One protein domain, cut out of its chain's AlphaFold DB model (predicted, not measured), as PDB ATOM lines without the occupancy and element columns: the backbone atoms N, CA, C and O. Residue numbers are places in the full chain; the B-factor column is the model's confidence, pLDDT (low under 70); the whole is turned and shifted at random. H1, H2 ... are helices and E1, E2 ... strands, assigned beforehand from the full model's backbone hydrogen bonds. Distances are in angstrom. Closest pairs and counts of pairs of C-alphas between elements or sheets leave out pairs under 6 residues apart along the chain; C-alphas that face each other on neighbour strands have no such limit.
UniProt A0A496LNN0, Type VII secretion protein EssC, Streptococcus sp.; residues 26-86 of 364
ATOM      1  N   LYS A  26     282.138 293.322 252.309       90.50
ATOM      2  CA  LYS A  26     281.652 292.915 250.998       90.50
ATOM      3  C   LYS A  26     281.608 291.416 250.862       90.50
ATOM      4  O   LYS A  26     282.500 290.709 251.327       90.50
ATOM      5  N   VAL A  27     280.584 290.960 250.158       91.81
ATOM      6  CA  VAL A  27     280.422 289.570 249.756       91.81
ATOM      7  C   VAL A  27     280.558 289.505 248.243       91.81
ATOM      8  O   VAL A  27     279.739 290.070 247.522       91.81
ATOM      9  N   VAL A  28     281.603 288.835 247.765       92.38
ATOM     10  CA  VAL A  28     281.859 288.608 246.337       92.38
ATOM     11  C   VAL A  28     281.527 287.160 246.008       92.38
ATOM     12  O   VAL A  28     282.125 286.240 246.565       92.38
ATOM     13  N   ILE A  29     280.569 286.949 245.114       92.69
ATOM     14  CA  ILE A  29     280.044 285.633 244.757       92.69
ATOM     15  C   ILE A  29     280.476 285.307 243.331       92.69
ATOM     16  O   ILE A  29     280.116 286.015 242.390       92.69
ATOM     17  N   PHE A  30     281.226 284.218 243.179       91.69
ATOM     18  CA  PHE A  30     281.682 283.698 241.894       91.69
ATOM     19  C   PHE A  30     280.824 282.500 241.469       91.69
ATOM     20  O   PHE A  30     280.806 281.467 242.151       91.69
ATOM     21  N   SER A  31     280.126 282.641 240.341       90.38
ATOM     22  CA  SER A  31     279.296 281.610 239.703       90.38
ATOM     23  C   SER A  31     279.129 281.913 238.196       90.38
ATOM     24  O   SER A  31     280.039 282.445 237.577       90.38
ATOM     25  N   GLU A  32     277.982 281.618 237.579       90.06
ATOM     26  CA  GLU A  32     277.645 282.092 236.224       90.06
ATOM     27  C   GLU A  32     277.539 283.627 236.144       90.06
ATOM     28  O   GLU A  32     277.781 284.233 235.094       90.06
ATOM     29  N   ARG A  33     277.187 284.264 237.270       92.56
ATOM     30  CA  ARG A  33     277.169 285.717 237.426       92.56
ATOM     31  C   ARG A  33     278.092 286.121 238.571       92.56
ATOM     32  O   ARG A  33     278.061 285.512 239.638       92.56
ATOM     33  N   LEU A  34     278.887 287.161 238.364       92.56
ATOM     34  CA  LEU A  34     279.623 287.824 239.431       92.56
ATOM     35  C   LEU A  34     278.676 288.769 240.169       92.56
ATOM     36  O   LEU A  34     278.142 289.693 239.560       92.56
ATOM     37  N   SER A  35     278.514 288.570 241.475       92.12
ATOM     38  CA  SER A  35     277.747 289.487 242.326       92.12
ATOM     39  C   SER A  35     278.646 290.039 243.427       92.12
ATOM     40  O   SER A  35     279.357 289.285 244.089       92.12
ATOM     41  N   ILE A  36     278.622 291.358 243.619       91.12
ATOM     42  CA  ILE A  36     279.358 292.054 244.677       91.12
ATOM     43  C   ILE A  36     278.328 292.785 245.529       91.12
ATOM     44  O   ILE A  36     277.669 293.713 245.066       91.12
ATOM     45  N   LEU A  37     278.181 292.349 246.770       90.50
ATOM     46  CA  LEU A  37     277.230 292.902 247.725       90.50
ATOM     47  C   LEU A  37     277.986 293.669 248.804       90.50
ATOM     48  O   LEU A  37     279.061 293.242 249.222       90.50
ATOM     49  N   THR A  38     277.410 294.771 249.277       89.12
ATOM     50  CA  THR A  38     277.953 295.564 250.387       89.12
ATOM     51  C   THR A  38     277.003 295.456 251.570       89.12
ATOM     52  O   THR A  38     275.809 295.708 251.417       89.12
ATOM     53  N   PHE A  39     277.540 295.105 252.736       87.56
ATOM     54  CA  PHE A  39     276.796 294.936 253.975       87.56
ATOM     55  C   PHE A  39     277.256 295.929 255.037       87.56
ATOM     56  O   PHE A  39     278.448 296.181 255.227       87.56
ATOM     57  N   MET A  40     276.265 296.455 255.747       86.31
ATOM     58  CA  MET A  40     276.403 297.140 257.028       86.31
ATOM     59  C   MET A  40     275.597 296.388 258.086       86.31
ATOM     60  O   MET A  40     274.727 295.575 257.759       86.31
ATOM     61  N   GLU A  41     275.857 296.669 259.357       85.56
ATOM     62  CA  GLU A  41     275.146 296.022 260.458       85.56
ATOM     63  C   GLU A  41     273.618 296.148 260.290       85.56
ATOM     64  O   GLU A  41     273.096 297.240 260.054       85.56
ATOM     65  N   GLY A  42     272.904 295.018 260.369       82.44
ATOM     66  CA  GLY A  42     271.448 294.955 260.190       82.44
ATOM     67  C   GLY A  42     270.949 294.942 258.738       82.44
ATOM     68  O   GLY A  42     269.739 294.889 258.525       82.44
ATOM     69  N   THR A  43     271.838 294.973 257.738       84.94
ATOM     70  CA  THR A  43     271.450 294.828 256.324       84.94
ATOM     71  C   THR A  43     271.269 293.364 255.923       84.94
ATOM     72  O   THR A  43     271.947 292.466 256.430       84.94
ATOM     73  N   ASN A  44     270.361 293.133 254.976       90.56
ATOM     74  CA  ASN A  44     270.111 291.841 254.355       90.56
ATOM     75  C   ASN A  44     269.950 291.983 252.834       90.56
ATOM     76  O   ASN A  44     269.535 293.028 252.333       90.56
ATOM     77  N   ALA A  45     270.282 290.927 252.098       90.31
ATOM     78  CA  ALA A  45     270.135 290.861 250.651       90.31
ATOM     79  C   ALA A  45     269.907 289.414 250.206       90.31
ATOM     80  O   ALA A  45     270.529 288.494 250.728       90.31
ATOM     81  N   GLU A  46     269.049 289.222 249.210       91.06
ATOM     82  CA  GLU A  46     268.875 287.935 248.540       91.06
ATOM     83  C   GLU A  46     269.590 287.981 247.194       91.06
ATOM     84  O   GLU A  46     269.325 288.866 246.382       91.06
ATOM     85  N   GLU A  47     270.501 287.042 246.950       90.25
ATOM     86  CA  GLU A  47     271.299 287.022 245.727       90.25
ATOM     87  C   GLU A  47     271.693 285.587 245.368       90.25
ATOM     88  O   GLU A  47     272.132 284.804 246.210       90.25
ATOM     89  N   GLN A  48     271.531 285.227 244.091       85.69
ATOM     90  CA  GLN A  48     271.855 283.896 243.558       85.69
ATOM     91  C   GLN A  48     271.263 282.712 244.352       85.69
ATOM     92  O   GLN A  48     271.856 281.631 244.372       85.69
ATOM     93  N   GLY A  49     270.091 282.899 244.964       86.50
ATOM     94  CA  GLY A  49     269.380 281.859 245.713       86.50
ATOM     95  C   GLY A  49     269.781 281.720 247.182       86.50
ATOM     96  O   GLY A  49     269.263 280.819 247.824       86.50
ATOM     97  N   PHE A  50     270.645 282.598 247.703       89.19
ATOM     98  CA  PHE A  50     270.958 282.673 249.133       89.19
ATOM     99  C   PHE A  50     270.429 283.971 249.738       89.19
ATOM    100  O   PHE A  50     270.490 285.029 249.104       89.19
ATOM    101  N   SER A  51     269.985 283.902 250.988       92.12
ATOM    102  CA  SER A  51     269.711 285.055 251.836       92.12
ATOM    103  C   SER A  51     270.944 285.378 252.676       92.12
ATOM    104  O   SER A  51     271.296 284.654 253.611       92.12
ATOM    105  N   PHE A  52     271.579 286.503 252.368       93.38
ATOM    106  CA  PHE A  52     272.699 287.046 253.119       93.38
ATOM    107  C   PHE A  52     272.229 288.094 254.123       93.38
ATOM    108  O   PHE A  52     271.397 288.945 253.804       93.38
ATOM    109  N   TYR A  53     272.798 288.087 255.323       91.88
ATOM    110  CA  TYR A  53     272.576 289.148 256.303       91.88
ATOM    111  C   TYR A  53     273.798 289.356 257.190       91.88
ATOM    112  O   TYR A  53     274.589 288.435 257.412       91.88
ATOM    113  N   MET A  54     273.939 290.576 257.705       91.06
ATOM    114  CA  MET A  54     274.985 290.932 258.658       91.06
ATOM    115  C   MET A  54     274.409 291.043 260.065       91.06
ATOM    116  O   MET A  54     273.421 291.750 260.282       91.06
ATOM    117  N   LYS A  55     275.039 290.346 261.014       89.56
ATOM    118  CA  LYS A  55     274.679 290.389 262.429       89.56
ATOM    119  C   LYS A  55     275.921 290.257 263.304       89.56
ATOM    120  O   LYS A  55     276.717 289.342 263.107       89.56
ATOM    121  N   ASP A  56     276.035 291.135 264.295       87.38
ATOM    122  CA  ASP A  56     277.129 291.174 265.266       87.38
ATOM    123  C   ASP A  56     278.511 291.258 264.582       87.38
ATOM    124  O   ASP A  56     279.488 290.673 265.048       87.38
ATOM    125  N   GLY A  57     278.601 291.969 263.450       85.44
ATOM    126  CA  GLY A  57     279.839 292.097 262.673       85.44
ATOM    127  C   GLY A  57     280.166 290.925 261.740       85.44
ATOM    128  O   GLY A  57     281.154 291.008 261.013       85.44
ATOM    129  N   ASN A  58     279.348 289.866 261.712       90.75
ATOM    130  CA  ASN A  58     279.581 288.673 260.896       90.75
ATOM    131  C   ASN A  58     278.535 288.541 259.783       90.75
ATOM    132  O   ASN A  58     277.377 288.936 259.941       90.75
ATOM    133  N   ILE A  59     278.943 287.962 258.652       94.06
ATOM    134  CA  ILE A  59     278.053 287.663 257.527       94.06
ATOM    135  C   ILE A  59     277.546 286.234 257.644       94.06
ATOM    136  O   ILE A  59     278.323 285.308 257.870       94.06
ATOM    137  N   TYR A  60     276.256 286.055 257.406       93.25
ATOM    138  CA  TYR A  60     275.603 284.757 257.329       93.25
ATOM    139  C   TYR A  60     274.985 284.575 255.945       93.25
ATOM    140  O   TYR A  60     274.511 285.543 255.354       93.25
ATOM    141  N   ALA A  61     274.968 283.340 255.451       93.50
ATOM    142  CA  ALA A  61     274.204 282.915 254.282       93.50
ATOM    143  C   ALA A  61     273.290 281.755 254.692       93.50
ATOM    144  O   ALA A  61     273.797 280.733 255.155       93.50
ATOM    145  N   ASP A  62     271.971 281.922 254.566       88.50
ATOM    146  CA  ASP A  62     270.952 280.921 254.938       88.50
ATOM    147  C   ASP A  62     271.224 280.262 256.305       88.50
ATOM    148  O   ASP A  62     271.280 279.042 256.435       88.50
ATOM    149  N   GLU A  63     271.447 281.094 257.328       87.44
ATOM    150  CA  GLU A  63     271.762 280.721 258.724       87.44
ATOM    151  C   GLU A  63     273.197 280.231 258.990       87.44
ATOM    152  O   GLU A  63     273.601 280.102 260.149       87.44
ATOM    153  N   LYS A  64     274.016 280.018 257.956       90.81
ATOM    154  CA  LYS A  64     275.421 279.626 258.111       90.81
ATOM    155  C   LYS A  64     276.338 280.845 258.173       90.81
ATOM    156  O   LYS A  64     276.406 281.621 257.224       90.81
ATOM    157  N   GLU A  65     277.098 280.968 259.255       93.69
ATOM    158  CA  GLU A  65     278.140 281.992 259.389       93.69
ATOM    159  C   GLU A  65     279.264 281.777 258.363       93.69
ATOM    160  O   GLU A  65     279.759 280.658 258.176       93.69
ATOM    161  N   LEU A  66     279.664 282.855 257.693       94.75
ATOM    162  CA  LEU A  66     280.765 282.882 256.741       94.75
ATOM    163  C   LEU A  66     282.028 283.399 257.414       94.75
ATOM    164  O   LEU A  66     282.009 284.400 258.127       94.75
ATOM    165  N   ILE A  67     283.150 282.740 257.134       93.94
ATOM    166  CA  ILE A  67     284.451 283.207 257.609       93.94
ATOM    167  C   ILE A  67     284.965 284.346 256.733       93.94
ATOM    168  O   ILE A  67     284.627 284.450 255.554       93.94
ATOM    169  N   MET A  68     285.853 285.162 257.287       91.69
ATOM    170  CA  MET A  68     286.580 286.141 256.491       91.69
ATOM    171  C   MET A  68     287.458 285.451 255.438       91.69
ATOM    172  O   MET A  68     288.170 284.492 255.737       91.69
ATOM    173  N   GLY A  69     287.428 285.947 254.205       91.62
ATOM    174  CA  GLY A  69     288.080 285.338 253.052       91.62
ATOM    175  C   GLY A  69     287.188 284.316 252.344       91.62
ATOM    176  O   GLY A  69     285.990 284.533 252.163       91.62
ATOM    177  N   LYS A  70     287.792 283.225 251.864       93.69
ATOM    178  CA  LYS A  70     287.136 282.256 250.976       93.69
ATOM    179  C   LYS A  70     286.196 281.317 251.736       93.69
ATOM    180  O   LYS A  70     286.607 280.616 252.655       93.69
ATOM    181  N   ASN A  71     284.977 281.201 251.233       94.44
ATOM    182  CA  ASN A  71     283.941 280.265 251.637       94.44
ATOM    183  C   ASN A  71     283.478 279.447 250.424       94.44
ATOM    184  O   ASN A  71     283.632 279.851 249.267       94.44
ATOM    185  N   THR A  72     282.888 278.283 250.681       92.00
ATOM    186  CA  THR A  72     282.262 277.460 249.643       92.00
ATOM    187  C   THR A  72     280.914 276.956 250.137       92.00
ATOM    188  O   THR A  72     280.827 276.342 251.203       92.00
ATOM    189  N   ILE A  73     279.865 277.252 249.372       88.69
ATOM    190  CA  ILE A  73     278.475 276.883 249.663       88.69
ATOM    191  C   ILE A  73     277.857 276.409 248.354       88.69
ATOM    192  O   ILE A  73     277.948 277.119 247.358       88.69
ATOM    193  N   GLU A  74     277.291 275.200 248.335       85.19
ATOM    194  CA  GLU A  74     276.619 274.624 247.154       85.19
ATOM    195  C   GLU A  74     277.413 274.793 245.837       85.19
ATOM    196  O   GLU A  74     276.888 275.237 244.820       85.19
ATOM    197  N   ASN A  75     278.714 274.471 245.867       83.50
ATOM    198  CA  ASN A  75     279.672 274.615 244.754       83.50
ATOM    199  C   ASN A  75     279.957 276.048 244.266       83.50
ATOM    200  O   ASN A  75     280.718 276.220 243.314       83.50
ATOM    201  N   LYS A  76     279.433 277.081 244.924       88.81
ATOM    202  CA  LYS A  76     279.784 278.479 244.653       88.81
ATOM    203  C   LYS A  76     280.924 278.923 245.553       88.81
ATOM    204  O   LYS A  76     280.993 278.558 246.730       88.81
ATOM    205  N   THR A  77     281.825 279.724 244.992       92.06
ATOM    206  CA  THR A  77     282.907 280.344 245.759       92.06
ATOM    207  C   THR A  77     282.464 281.730 246.194       92.06
ATOM    208  O   THR A  77     282.120 282.559 245.357       92.06
ATOM    209  N   ILE A  78     282.477 281.976 247.500       94.25
ATOM    210  CA  ILE A  78     282.039 283.238 248.096       94.25
ATOM    211  C   ILE A  78     283.206 283.813 248.886       94.25
ATOM    212  O   ILE A  78     283.820 283.098 249.673       94.25
ATOM    213  N   PHE A  79     283.516 285.088 248.705       93.94
ATOM    214  CA  PHE A  79     284.509 285.788 249.506       93.94
ATOM    215  C   PHE A  79     283.840 286.833 250.380       93.94
ATOM    216  O   PHE A  79     283.109 287.673 249.867       93.94
ATOM    217  N   VAL A  80     284.125 286.797 251.678       93.88
ATOM    218  CA  VAL A  80     283.783 287.878 252.606       93.88
ATOM    219  C   VAL A  80     285.043 288.694 252.845       93.88
ATOM    220  O   VAL A  80     286.071 288.132 253.217       93.88
ATOM    221  N   ILE A  81     285.001 289.993 252.578       92.25
ATOM    222  CA  ILE A  81     286.172 290.873 252.653       92.25
ATOM    223  C   ILE A  81     285.821 292.208 253.300       92.25
ATOM    224  O   ILE A  81     284.684 292.661 253.230       92.25
ATOM    225  N   GLU A  82     286.807 292.851 253.914       90.12
ATOM    226  CA  GLU A  82     286.655 294.154 254.557       90.12
ATOM    227  C   GLU A  82     287.134 295.186 253.556       90.12
ATOM    228  O   GLU A  82     288.288 295.150 253.122       90.12
ATOM    229  N   GLU A  83     286.242 296.092 253.168       85.19
ATOM    230  CA  GLU A  83     286.504 297.049 252.096       85.19
ATOM    231  C   GLU A  83     287.802 297.831 252.339       85.19
ATOM    232  O   GLU A  83     288.683 297.853 251.484       85.19
ATOM    233  N   GLU A  84     287.973 298.372 253.547       83.19
ATOM    234  CA  GLU A  84     289.117 299.220 253.900       83.19
ATOM    235  C   GLU A  84     290.465 298.484 253.932       83.19
ATOM    236  O   GLU A  84     291.515 299.114 253.791       83.19
ATOM    237  N   ARG A  85     290.459 297.161 254.137       86.38
ATOM    238  CA  ARG A  85     291.693 296.365 254.258       86.38
ATOM    239  C   ARG A  85     292.030 295.588 253.003       86.38
ATOM    240  O   ARG A  85     293.201 295.292 252.774       86.38
ATOM    241  N   ASN A  86     291.016 295.207 252.237       90.31
ATOM    242  CA  ASN A  86     291.172 294.272 251.137       90.31
ATOM    243  C   ASN A  86     290.932 294.907 249.773       90.31
ATOM    244  O   ASN A  86     291.327 294.288 248.798       90.31
TER     245      ASN A  86
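Overview. This is residues 26 to 86 of the 364 residues of the protein "Type VII secretion protein EssC" of Streptococcus sp. (UniProt A0A496LNN0). This is a small sandwich, two sheets face to face: a strongly twisted sheet of four strands, E2, E1, E7, E6, with a sheet of three, E3, E4, E5, over it, and a one-turn helix H1 at the far end of E7. The chain changes sheet at the links E2 to E3 and E5 to E6. The printed part has 61 residues, with seven named strands, E1 to E7, followed by H1; both sheets are antiparallel throughout, and the class is mostly strand. It is compact, with a radius of gyration of the C-alphas of 10.5 A, and rounded, spanning 28 by 24 by 16 A.

Arrangement. Begin at E1, residues 26 to 30, an inner strand; it forms a hairpin with E2, residues 35 to 39, where N 29 and O 35 are 2.8 A apart. On to the other sheet, E3, residues 44 to 47, E4, residues 50 to 55, and E5, residues 58 to 61, form a meander, each strand the antiparallel neighbour of the one before: look at N 45 and O 52, 2.8 A, and N 55 and O 58, 2.9 A. The parts of the two sheets that face each other are 10.0 A centre to centre, with planes 12 degrees apart. Of E2 and E4, the closest C-alphas are those of Phe 39 and Met 54, 6.4 A. Residues 60 to 61 of E5 also pair, antiparallel, with residues 64 to 65. Back in the first sheet, E6, residues 69 to 73, is an edge strand and forms a hairpin with E7, residues 76 to 82; N 71 and O 78 are 2.7 A apart. E7 is also the neighbour of E1, at 158 degrees, with N 28 and O 79 2.8 A apart. H1, residues 83 to 86, only grazes this sheet; it is too short for any O i to N i+4 pair, and its one O i to N i+3 pair is not within range.

Along the chain. Find C-alpha 26 at (281.652, 292.915, 250.998); from there E1 runs 13.0 A to C-alpha 30. E2 measures 12.9 A, E4 15.8 A and E6 13.2 A, while E3 and E5 have four residues each. E7, the longest strand, runs 19.8 A from C-alpha 76 at (279.784, 278.479, 244.653) to C-alpha 82. H1 ends at C-alpha 86, at (291.172, 294.272, 251.137).

Size, cuts and confidence. The two C-alphas farthest apart are those of Glu 32 and Asp 56, 30.4 A. The printed part has no cut and no long link; E5 to E6 is short, the others tight. Its mean pLDDT is 90.2, and no printed residue is under 70.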